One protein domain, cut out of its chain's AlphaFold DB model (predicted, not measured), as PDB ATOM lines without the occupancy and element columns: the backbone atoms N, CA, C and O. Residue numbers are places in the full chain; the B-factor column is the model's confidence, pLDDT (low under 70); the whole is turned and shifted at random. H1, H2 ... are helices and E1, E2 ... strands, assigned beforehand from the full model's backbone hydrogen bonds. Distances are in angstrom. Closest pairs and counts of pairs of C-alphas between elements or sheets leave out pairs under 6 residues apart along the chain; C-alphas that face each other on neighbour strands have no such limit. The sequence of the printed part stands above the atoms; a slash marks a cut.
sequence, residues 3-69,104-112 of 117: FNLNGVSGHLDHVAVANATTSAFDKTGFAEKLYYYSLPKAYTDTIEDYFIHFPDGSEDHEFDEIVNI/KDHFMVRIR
ATOM      1  N   PHE A   3     271.846 275.434 354.878       97.94
ATOM      2  CA  PHE A   3     271.312 274.137 355.316       97.94
ATOM      3  C   PHE A   3     270.361 273.550 354.271       97.94
ATOM      4  O   PHE A   3     269.767 274.303 353.499       97.94
ATOM      5  N   ASN A   4     270.151 272.232 354.261       96.31
ATOM      6  CA  ASN A   4     269.015 271.664 353.533       96.31
ATOM      7  C   ASN A   4     267.685 272.298 353.994       96.31
ATOM      8  O   ASN A   4     267.597 272.908 355.062       96.31
ATOM      9  N   LEU A   5     266.635 272.181 353.179       95.50
ATOM     10  CA  LEU A   5     265.365 272.868 353.453       95.50
ATOM     11  C   LEU A   5     264.656 272.368 354.724       95.50
ATOM     12  O   LEU A   5     263.819 273.087 355.265       95.50
ATOM     13  N   ASN A   6     265.047 271.198 355.236       93.56
ATOM     14  CA  ASN A   6     264.586 270.649 356.512       93.56
ATOM     15  C   ASN A   6     265.435 271.129 357.709       93.56
ATOM     16  O   ASN A   6     265.208 270.710 358.838       93.56
ATOM     17  N   GLY A   7     266.418 272.009 357.495       92.25
ATOM     18  CA  GLY A   7     267.237 272.600 358.553       92.25
ATOM     19  C   GLY A   7     268.285 271.658 359.153       92.25
ATOM     20  O   GLY A   7     268.812 271.949 360.224       92.25
ATOM     21  N   VAL A   8     268.595 270.549 358.474       91.88
ATOM     22  CA  VAL A   8     269.548 269.486 358.845       91.88
ATOM     23  C   VAL A   8     269.164 268.737 360.120       91.88
ATOM     24  O   VAL A   8     268.931 267.539 360.066       91.88
ATOM     25  N   SER A   9     269.058 269.441 361.244       89.19
ATOM     26  CA  SER A   9     268.604 268.930 362.537       89.19
ATOM     27  C   SER A   9     267.124 269.188 362.819       89.19
ATOM     28  O   SER A   9     266.644 268.871 363.902       89.19
ATOM     29  N   GLY A  10     266.398 269.822 361.892       89.88
ATOM     30  CA  GLY A  10     265.012 270.249 362.111       89.88
ATOM     31  C   GLY A  10     264.871 271.566 362.879       89.88
ATOM     32  O   GLY A  10     263.753 272.043 363.066       89.88
ATOM     33  N   HIS A  11     265.977 272.186 363.314       92.38
ATOM     34  CA  HIS A  11     265.925 273.454 364.047       92.38
ATOM     35  C   HIS A  11     265.264 274.551 363.199       92.38
ATOM     36  O   HIS A  11     265.659 274.791 362.056       92.38
ATOM     37  N   LEU A  12     264.288 275.263 363.773       94.12
ATOM     38  CA  LEU A  12     263.488 276.258 363.047       94.12
ATOM     39  C   LEU A  12     264.347 277.373 362.439       94.12
ATOM     40  O   LEU A  12     264.132 277.745 361.287       94.12
ATOM     41  N   ASP A  13     265.368 277.842 363.158       95.50
ATOM     42  CA  ASP A  13     266.309 278.831 362.620       95.50
ATOM     43  C   ASP A  13     267.054 278.322 361.381       95.50
ATOM     44  O   ASP A  13     267.238 279.072 360.425       95.50
ATOM     45  N   HIS A  14     267.433 277.041 361.339       96.19
ATOM     46  CA  HIS A  14     268.095 276.473 360.167       96.19
ATOM     47  C   HIS A  14     267.144 276.423 358.966       96.19
ATOM     48  O   HIS A  14     267.536 276.799 357.861       96.19
ATOM     49  N   VAL A  15     265.881 276.033 359.181       96.44
ATOM     50  CA  VAL A  15     264.834 276.055 358.142       96.44
ATOM     51  C   VAL A  15     264.616 277.480 357.631       96.44
ATOM     52  O   VAL A  15     264.568 277.712 356.418       96.44
ATOM     53  N   ALA A  16     264.524 278.458 358.532       97.88
ATOM     54  CA  ALA A  16     264.342 279.860 358.175       97.88
ATOM     55  C   ALA A  16     265.526 280.394 357.352       97.88
ATOM     56  O   ALA A  16     265.320 280.994 356.294       97.88
ATOM     57  N   VAL A  17     266.763 280.119 357.779       98.25
ATOM     58  CA  VAL A  17     267.987 280.514 357.064       98.25
ATOM     59  C   VAL A  17     268.080 279.839 355.694       98.25
ATOM     60  O   VAL A  17     268.429 280.511 354.716       98.25
ATOM     61  N   ALA A  18     267.728 278.554 355.577       97.94
ATOM     62  CA  ALA A  18     267.703 277.834 354.304       97.94
ATOM     63  C   ALA A  18     266.746 278.495 353.304       97.94
ATOM     64  O   ALA A  18     267.133 278.810 352.175       97.94
ATOM     65  N   ASN A  19     265.521 278.799 353.737       97.94
ATOM     66  CA  ASN A  19     264.513 279.454 352.907       97.94
ATOM     67  C   ASN A  19     264.902 280.894 352.539       97.94
ATOM     68  O   ASN A  19     264.814 281.279 351.369       97.94
ATOM     69  N   ALA A  20     265.386 281.683 353.502       98.19
ATOM     70  CA  ALA A  20     265.821 283.057 353.262       98.19
ATOM     71  C   ALA A  20     266.992 283.113 352.270       98.19
ATOM     72  O   ALA A  20     266.952 283.876 351.301       98.19
ATOM     73  N   THR A  21     267.996 282.251 352.455       97.94
ATOM     74  CA  THR A  21     269.152 282.157 351.552       97.94
ATOM     75  C   THR A  21     268.732 281.705 350.157       97.94
ATOM     76  O   THR A  21     269.194 282.266 349.166       97.94
ATOM     77  N   THR A  22     267.812 280.741 350.061       97.31
ATOM     78  CA  THR A  22     267.267 280.272 348.778       97.31
ATOM     79  C   THR A  22     266.522 281.386 348.046       97.31
ATOM     80  O   THR A  22     266.754 281.614 346.860       97.31
ATOM     81  N   SER A  23     265.691 282.152 348.760       96.81
ATOM     82  CA  SER A  23     264.995 283.310 348.191       96.81
ATOM     83  C   SER A  23     265.977 284.382 347.713       96.81
ATOM     84  O   SER A  23     265.809 284.933 346.624       96.81
ATOM     85  N   ALA A  24     267.025 284.665 348.494       96.94
ATOM     86  CA  ALA A  24     268.071 285.608 348.113       96.94
ATOM     87  C   ALA A  24     268.849 285.125 346.878       96.94
ATOM     88  O   ALA A  24     269.087 285.911 345.961       96.94
ATOM     89  N   PHE A  25     269.188 283.835 346.807       96.44
ATOM     90  CA  PHE A  25     269.800 283.226 345.627       96.44
ATOM     91  C   PHE A  25     268.911 283.401 344.392       96.44
ATOM     92  O   PHE A  25     269.388 283.860 343.357       96.44
ATOM     93  N   ASP A  26     267.615 283.115 344.490       94.06
ATOM     94  CA  ASP A  26     266.699 283.224 343.352       94.06
ATOM     95  C   ASP A  26     266.511 284.672 342.875       94.06
ATOM     96  O   ASP A  26     266.480 284.929 341.671       94.06
ATOM     97  N   LYS A  27     266.439 285.629 343.804       95.19
ATOM     98  CA  LYS A  27     266.175 287.042 343.493       95.19
ATOM     99  C   LYS A  27     267.398 287.803 342.996       95.19
ATOM    100  O   LYS A  27     267.272 288.636 342.105       95.19
ATOM    101  N   THR A  28     268.567 287.567 343.590       94.62
ATOM    102  CA  THR A  28     269.755 288.401 343.330       94.62
ATOM    103  C   THR A  28     270.478 288.026 342.050       94.62
ATOM    104  O   THR A  28     271.112 288.878 341.438       94.62
ATOM    105  N   GLY A  29     270.429 286.758 341.637       89.94
ATOM    106  CA  GLY A  29     271.210 286.336 340.480       89.94
ATOM    107  C   GLY A  29     272.727 286.271 340.729       89.94
ATOM    108  O   GLY A  29     273.464 286.013 339.785       89.94
ATOM    109  N   PHE A  30     273.206 286.497 341.959       92.00
ATOM    110  CA  PHE A  30     274.631 286.744 342.219       92.00
ATOM    111  C   PHE A  30     275.520 285.497 342.072       92.00
ATOM    112  O   PHE A  30     276.559 285.549 341.431       92.00
ATOM    113  N   ALA A  31     275.112 284.366 342.654       94.25
ATOM    114  CA  ALA A  31     275.875 283.113 342.616       94.25
ATOM    115  C   ALA A  31     275.298 282.132 341.590       94.25
ATOM    116  O   ALA A  31     274.081 282.074 341.453       94.25
ATOM    117  N   GLU A  32     276.124 281.331 340.913       95.50
ATOM    118  CA  GLU A  32     275.676 280.344 339.910       95.50
ATOM    119  C   GLU A  32     275.113 279.055 340.524       95.50
ATOM    120  O   GLU A  32     274.208 278.433 339.962       95.50
ATOM    121  N   LYS A  33     275.632 278.662 341.691       97.31
ATOM    122  CA  LYS A  33     275.251 277.444 342.409       97.31
ATOM    123  C   LYS A  33     274.876 277.756 343.851       97.31
ATOM    124  O   LYS A  33     275.511 278.590 344.500       97.31
ATOM    125  N   LEU A  34     273.876 277.046 344.361       97.81
ATOM    126  CA  LEU A  34     273.534 277.012 345.775       97.81
ATOM    127  C   LEU A  34     273.715 275.591 346.308       97.81
ATOM    128  O   LEU A  34     273.060 274.658 345.853       97.81
ATOM    129  N   TYR A  35     274.610 275.471 347.280       98.38
ATOM    130  CA  TYR A  35     274.928 274.238 347.991       98.38
ATOM    131  C   TYR A  35     274.078 274.130 349.253       98.38
ATOM    132  O   TYR A  35     274.142 275.033 350.098       98.38
ATOM    133  N   TYR A  36     273.325 273.042 349.375       98.31
ATOM    134  CA  TYR A  36     272.567 272.679 350.565       98.31
ATOM    135  C   TYR A  36     273.323 271.600 351.327       98.31
ATOM    136  O   TYR A  36     273.445 270.481 350.834       98.31
ATOM    137  N   TYR A  37     273.849 271.942 352.500       97.94
ATOM    138  CA  TYR A  37     274.489 270.970 353.379       97.94
ATOM    139  C   TYR A  37     273.440 269.985 353.894       97.94
ATOM    140  O   TYR A  37     272.430 270.402 354.471       97.94
ATOM    141  N   SER A  38     273.699 268.700 353.686       96.56
ATOM    142  CA  SER A  38     272.812 267.597 354.041       96.56
ATOM    143  C   SER A  38     273.595 266.518 354.787       96.56
ATOM    144  O   SER A  38     274.812 266.400 354.644       96.56
ATOM    145  N   LEU A  39     272.889 265.727 355.591       94.31
ATOM    146  CA  LEU A  39     273.468 264.585 356.295       94.31
ATOM    147  C   LEU A  39     273.051 263.282 355.606       94.31
ATOM    148  O   LEU A  39     271.902 263.187 355.165       94.31
ATOM    149  N   PRO A  40     273.939 262.277 355.534       94.12
ATOM    150  CA  PRO A  40     273.562 260.934 355.113       94.12
ATOM    151  C   PRO A  40     272.525 260.330 356.047       94.12
ATOM    152  O   PRO A  40     272.624 260.487 357.267       94.12
ATOM    153  N   LYS A  41     271.593 259.564 355.484       93.31
ATOM    154  CA  LYS A  41     270.591 258.831 356.257       93.31
ATOM    155  C   LYS A  41     271.241 257.926 357.305       93.31
ATOM    156  O   LYS A  41     270.866 257.958 358.471       93.31
ATOM    157  N   ALA A  42     272.309 257.227 356.923       90.19
ATOM    158  CA  ALA A  42     273.080 256.384 357.836       90.19
ATOM    159  C   ALA A  42     273.632 257.141 359.060       90.19
ATOM    160  O   ALA A  42     273.843 256.528 360.100       90.19
ATOM    161  N   TYR A  43     273.869 258.455 358.956       89.38
ATOM    162  CA  TYR A  43     274.248 259.285 360.099       89.38
ATOM    163  C   TYR A  43     273.024 259.696 360.921       89.38
ATOM    164  O   TYR A  43     273.041 259.554 362.143       89.38
ATOM    165  N   THR A  44     271.957 260.181 360.278       90.56
ATOM    166  CA  THR A  44     270.743 260.626 360.987       90.56
ATOM    167  C   THR A  44     270.059 259.490 361.740       90.56
ATOM    168  O   THR A  44     269.575 259.714 362.842       90.56
ATOM    169  N   ASP A  45     270.115 258.263 361.216       89.06
ATOM    170  CA  ASP A  45     269.587 257.057 361.867       89.06
ATOM    171  C   ASP A  45     270.311 256.724 363.192       89.06
ATOM    172  O   ASP A  45     269.807 255.943 363.994       89.06
ATOM    173  N   THR A  46     271.489 257.313 363.448       85.69
ATOM    174  CA  THR A  46     272.220 257.165 364.725       85.69
ATOM    175  C   THR A  46     271.873 258.233 365.762       85.69
ATOM    176  O   THR A  46     272.374 258.177 366.889       85.69
ATOM    177  N   ILE A  47     271.069 259.230 365.383       84.75
ATOM    178  CA  ILE A  47     270.664 260.321 366.262       84.75
ATOM    179  C   ILE A  47     269.422 259.890 367.037       84.75
ATOM    180  O   ILE A  47     268.319 259.818 366.503       84.75
ATOM    181  N   GLU A  48     269.619 259.636 368.324       76.69
ATOM    182  CA  GLU A  48     268.559 259.342 369.286       76.69
ATOM    183  C   GLU A  48     268.312 260.579 370.170       76.69
ATOM    184  O   GLU A  48     269.222 261.377 370.400       76.69
ATOM    185  N   ASP A  49     267.081 260.736 370.668       73.75
ATOM    186  CA  ASP A  49     266.709 261.714 371.704       73.75
ATOM    187  C   ASP A  49     267.080 263.184 371.418       73.75
ATOM    188  O   ASP A  49     267.625 263.900 372.264       73.75
ATOM    189  N   TYR A  50     266.739 263.679 370.226       80.12
ATOM    190  CA  TYR A  50     266.810 265.112 369.938       80.12
ATOM    191  C   TYR A  50     265.590 265.859 370.502       80.12
ATOM    192  O   TYR A  50     264.479 265.332 370.548       80.12
ATOM    193  N   PHE A  51     265.781 267.112 370.932       79.62
ATOM    194  CA  PHE A  51     264.742 267.887 371.632       79.62
ATOM    195  C   PHE A  51     263.508 268.222 370.763       79.62
ATOM    196  O   PHE A  51     262.474 268.636 371.287       79.62
ATOM    197  N   ILE A  52     263.618 268.040 369.444       80.69
ATOM    198  CA  ILE A  52     262.548 268.085 368.437       80.69
ATOM    199  C   ILE A  52     262.720 266.911 367.463       80.69
ATOM    200  O   ILE A  52     263.721 266.200 367.509       80.69
ATOM    201  N   HIS A  53     261.773 266.730 366.536       84.62
ATOM    202  CA  HIS A  53     261.926 265.763 365.449       84.62
ATOM    203  C   HIS A  53     263.166 266.083 364.597       84.62
ATOM    204  O   HIS A  53     263.241 267.148 363.982       84.62
ATOM    205  N   PHE A  54     264.116 265.146 364.563       90.19
ATOM    206  CA  PHE A  54     265.282 265.199 363.689       90.19
ATOM    207  C   PHE A  54     264.889 264.627 362.313       90.19
ATOM    208  O   PHE A  54     264.478 263.466 362.256       90.19
ATOM    209  N   PRO A  55     264.956 265.408 361.219       91.81
ATOM    210  CA  PRO A  55     264.553 264.943 359.897       91.81
ATOM    211  C   PRO A  55     265.443 263.811 359.383       91.81
ATOM    212  O   PRO A  55     266.647 263.796 359.646       91.81
ATOM    213  N   ASP A  56     264.865 262.923 358.576       93.06
ATOM    214  CA  ASP A  56     265.638 261.921 357.846       93.06
ATOM    215  C   ASP A  56     266.704 262.587 356.962       93.06
ATOM    216  O   ASP A  56     266.454 263.589 356.277       93.06
ATOM    217  N   GLY A  57     267.908 262.014 356.988       93.44
ATOM    218  CA  GLY A  57     268.973 262.327 356.049       93.44
ATOM    219  C   GLY A  57     268.699 261.771 354.652       93.44
ATOM    220  O   GLY A  57     267.714 261.071 354.417       93.44
ATOM    221  N   SER A  58     269.601 262.075 353.727       95.50
ATOM    222  CA  SER A  58     269.526 261.619 352.336       95.50
ATOM    223  C   SER A  58     270.369 260.367 352.110       95.50
ATOM    224  O   SER A  58     271.396 260.166 352.761       95.50
ATOM    225  N   GLU A  59     269.955 259.528 351.175       95.69
ATOM    226  CA  GLU A  59     270.730 258.381 350.715       95.69
ATOM    227  C   GLU A  59     271.964 258.833 349.921       95.69
ATOM    228  O   GLU A  59     271.962 259.880 349.273       95.69
ATOM    229  N   ASP A  60     273.019 258.013 349.904       91.75
ATOM    230  CA  ASP A  60     274.298 258.368 349.263       91.75
ATOM    231  C   ASP A  60     274.157 258.765 347.781       91.75
ATOM    232  O   ASP A  60     274.912 259.597 347.278       91.75
ATOM    233  N   HIS A  61     273.183 258.182 347.077       95.12
ATOM    234  CA  HIS A  61     272.924 258.439 345.657       95.12
ATOM    235  C   HIS A  61     272.146 259.738 345.388       95.12
ATOM    236  O   HIS A  61     272.009 260.126 344.231       95.12
ATOM    237  N   GLU A  62     271.624 260.396 346.425       96.38
ATOM    238  CA  GLU A  62     270.895 261.664 346.315       96.38
ATOM    239  C   GLU A  62     271.821 262.887 346.408       96.38
ATOM    240  O   GLU A  62     271.394 264.008 346.127       96.38
ATOM    241  N   PHE A  63     273.082 262.702 346.806       97.38
ATOM    242  CA  PHE A  63     274.053 263.790 346.882       97.38
ATOM    243  C   PHE A  63     274.643 264.115 345.512       97.38
ATOM    244  O   PHE A  63     275.179 263.248 344.824       97.38
ATOM    245  N   ASP A  64     274.623 265.397 345.156       98.06
ATOM    246  CA  ASP A  64     275.239 265.896 343.927       98.06
ATOM    247  C   ASP A  64     276.749 266.123 344.096       98.06
ATOM    248  O   ASP A  64     277.517 265.988 343.143       98.06
ATOM    249  N   GLU A  65     277.191 266.496 345.304       97.50
ATOM    250  CA  GLU A  65     278.599 266.759 345.598       97.50
ATOM    251  C   GLU A  65     278.981 266.254 346.995       97.50
ATOM    252  O   GLU A  65     278.301 266.520 347.987       97.50
ATOM    253  N   ILE A  66     280.098 265.526 347.073       96.62
ATOM    254  CA  ILE A  66     280.659 265.004 348.321       96.62
ATOM    255  C   ILE A  66     282.110 265.464 348.413       96.62
ATOM    256  O   ILE A  66     282.953 265.074 347.605       96.62
ATOM    257  N   VAL A  67     282.410 266.279 349.419       96.50
ATOM    258  CA  VAL A  67     283.737 266.860 349.622       96.50
ATOM    259  C   VAL A  67     284.470 266.063 350.688       96.50
ATOM    260  O   VAL A  67     284.053 266.029 351.843       96.50
ATOM    261  N   ASN A  68     285.582 265.425 350.321       96.06
ATOM    262  CA  ASN A  68     286.474 264.808 351.298       96.06
ATOM    263  C   ASN A  68     287.236 265.904 352.056       96.06
ATOM    264  O   ASN A  68     287.989 266.665 351.458       96.06
ATOM    265  N   ILE A  69     287.056 265.955 353.373       96.31
ATOM    266  CA  ILE A  69     287.667 266.950 354.263       96.31
ATOM    267  C   ILE A  69     288.759 266.340 355.148       96.31
ATOM    268  O   ILE A  69     289.124 266.919 356.168       96.31
ATOM    269  N   LYS A 104     283.741 263.641 355.489       94.38
ATOM    270  CA  LYS A 104     283.127 264.042 354.223       94.38
ATOM    271  C   LYS A 104     281.947 264.963 354.501       94.38
ATOM    272  O   LYS A 104     281.118 264.630 355.343       94.38
ATOM    273  N   ASP A 105     281.851 266.056 353.757       95.25
ATOM    274  CA  ASP A 105     280.687 266.940 353.771       95.25
ATOM    275  C   ASP A 105     279.848 266.684 352.506       95.25
ATOM    276  O   ASP A 105     280.403 266.567 351.412       95.25
ATOM    277  N   HIS A 106     278.526 266.551 352.662       97.06
ATOM    278  CA  HIS A 106     277.606 266.137 351.594       97.06
ATOM    279  C   HIS A 106     276.675 267.282 351.225       97.06
ATOM    280  O   HIS A 106     276.142 267.976 352.098       97.06
ATOM    281  N   PHE A 107     276.465 267.466 349.926       98.12
ATOM    282  CA  PHE A 107     275.681 268.567 349.402       98.12
ATOM    283  C   PHE A 107     274.716 268.112 348.315       98.12
ATOM    284  O   PHE A 107     275.084 267.383 347.393       98.12
ATOM    285  N   MET A 108     273.495 268.635 348.388       97.50
ATOM    286  CA  MET A 108     272.622 268.751 347.221       97.50
ATOM    287  C   MET A 108     272.883 270.109 346.566       97.50
ATOM    288  O   MET A 108     273.017 271.127 347.258       97.50
ATOM    289  N   VAL A 109     272.968 270.155 345.240       97.62
ATOM    290  CA  VAL A 109     273.432 271.327 344.495       97.62
ATOM    291  C   VAL A 109     272.347 271.819 343.549       97.62
ATOM    292  O   VAL A 109     272.008 271.195 342.548       97.62
ATOM    293  N   ARG A 110     271.850 273.031 343.803       96.31
ATOM    294  CA  ARG A 110     270.966 273.730 342.868       96.31
ATOM    295  C   ARG A 110     271.780 274.642 341.964       96.31
ATOM    296  O   ARG A 110     272.327 275.651 342.406       96.31
ATOM    297  N   ILE A 111     271.809 274.312 340.678       95.31
ATOM    298  CA  ILE A 111     272.431 275.134 339.637       95.31
ATOM    299  C   ILE A 111     271.386 276.111 339.093       95.31
ATOM    300  O   ILE A 111     270.261 275.716 338.770       95.31
ATOM    301  N   ARG A 112     271.734 277.397 338.973       88.25
ATOM    302  CA  ARG A 112     270.850 278.355 338.306       88.25
ATOM    303  C   ARG A 112     270.771 278.004 336.819       88.25
ATOM    304  O   ARG A 112     271.785 277.950 336.131       88.25
TER     305      ARG A 112
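This is residues 3 to 69 and 104 to 112 of the 117 residues of an uncharacterized protein of Microgenomates group bacterium GW2011_GWC1_41_8 (UniProt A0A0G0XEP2). Look first for a small sheet of three strands, with the long helix H2 running beside its E1 edge and only grazing it, and the short H1 tucked between H2 and the end of E1. Beyond that end of E1 lie H3 and a long winding loop, residues 45 to 64, which makes one end of the longest axis and then returns to E2 at the other edge of the sheet. The printed part has 76 residues, with three named helices and three named strands in the order H1, H2, E1, H3, E2, E3; the sheet's order is E1, E3, E2, all antiparallel, and the class is mixed, helices and strands. The whole is compact, with a radius of gyration of the C-alphas of 13.1 A and spans of 40 by 27 by 19 A.

Begin in the sheet at C-alpha 33, (275.251, 277.444, 342.409), where E1, residues 33 to 38, sets out on its 15.4 A. E3, residues 104 to 111, runs 21.2 A and ends at C-alpha 111, (272.431, 275.134, 339.637). E2, residues 65 to 68, spans 9.9 A. Then find C-alpha 12 at (263.488, 276.258, 363.047); from there H2, residues 12 to 28, runs 24.0 A. H1, residues 7 to 10, measures 4.8 A, and H3, residues 41 to 44, measures 5.1 A.

E3 is the inner strand. E1 and E3 are antiparallel at 141 degrees; look for N 34 and O 110, within hydrogen-bond range at 2.9 A. E3 and E2 are antiparallel at 153 degrees, with N 67 and O 105 at 2.8 A. The edge strands E1 and E2 are apart. E1, H3 and E2 form a split strand-helix-strand unit, two strands running the same way with E3 between them in the sheet; its crossover is right-handed. H2 only grazes the sheet, with residues 18 to 26; its closest C-alphas to E1 are those of Phe 25 and Leu 34, 7.3 A apart. H1 also only grazes the sheet, with residues 7 to 9. H1 and H2 touch, H2 with residues 13 to 18 alone; the closest C-alphas are those of Gly 7 and Val 15, at 4.2 A. H3 is not on the sheet and is apart from H1 and H2. In H2 every O i to N i+4 pair is within hydrogen-bond range; H1 and H3 are too short for such a pair, and their one O i to N i+3 pair is within range in H3 but not in H1.

The two C-alphas farthest apart are those of Gly 29 and Asp 49, at 40.0 A. Residues 70 to 103 are cut out and not printed; C-alphas 69 and 104 are 5.4 A apart across the cut. Of the links that are printed whole, H3 to E2 is long, with 20 residues. The mean pLDDT of the printed part is 93.5, and no printed residue is under 70.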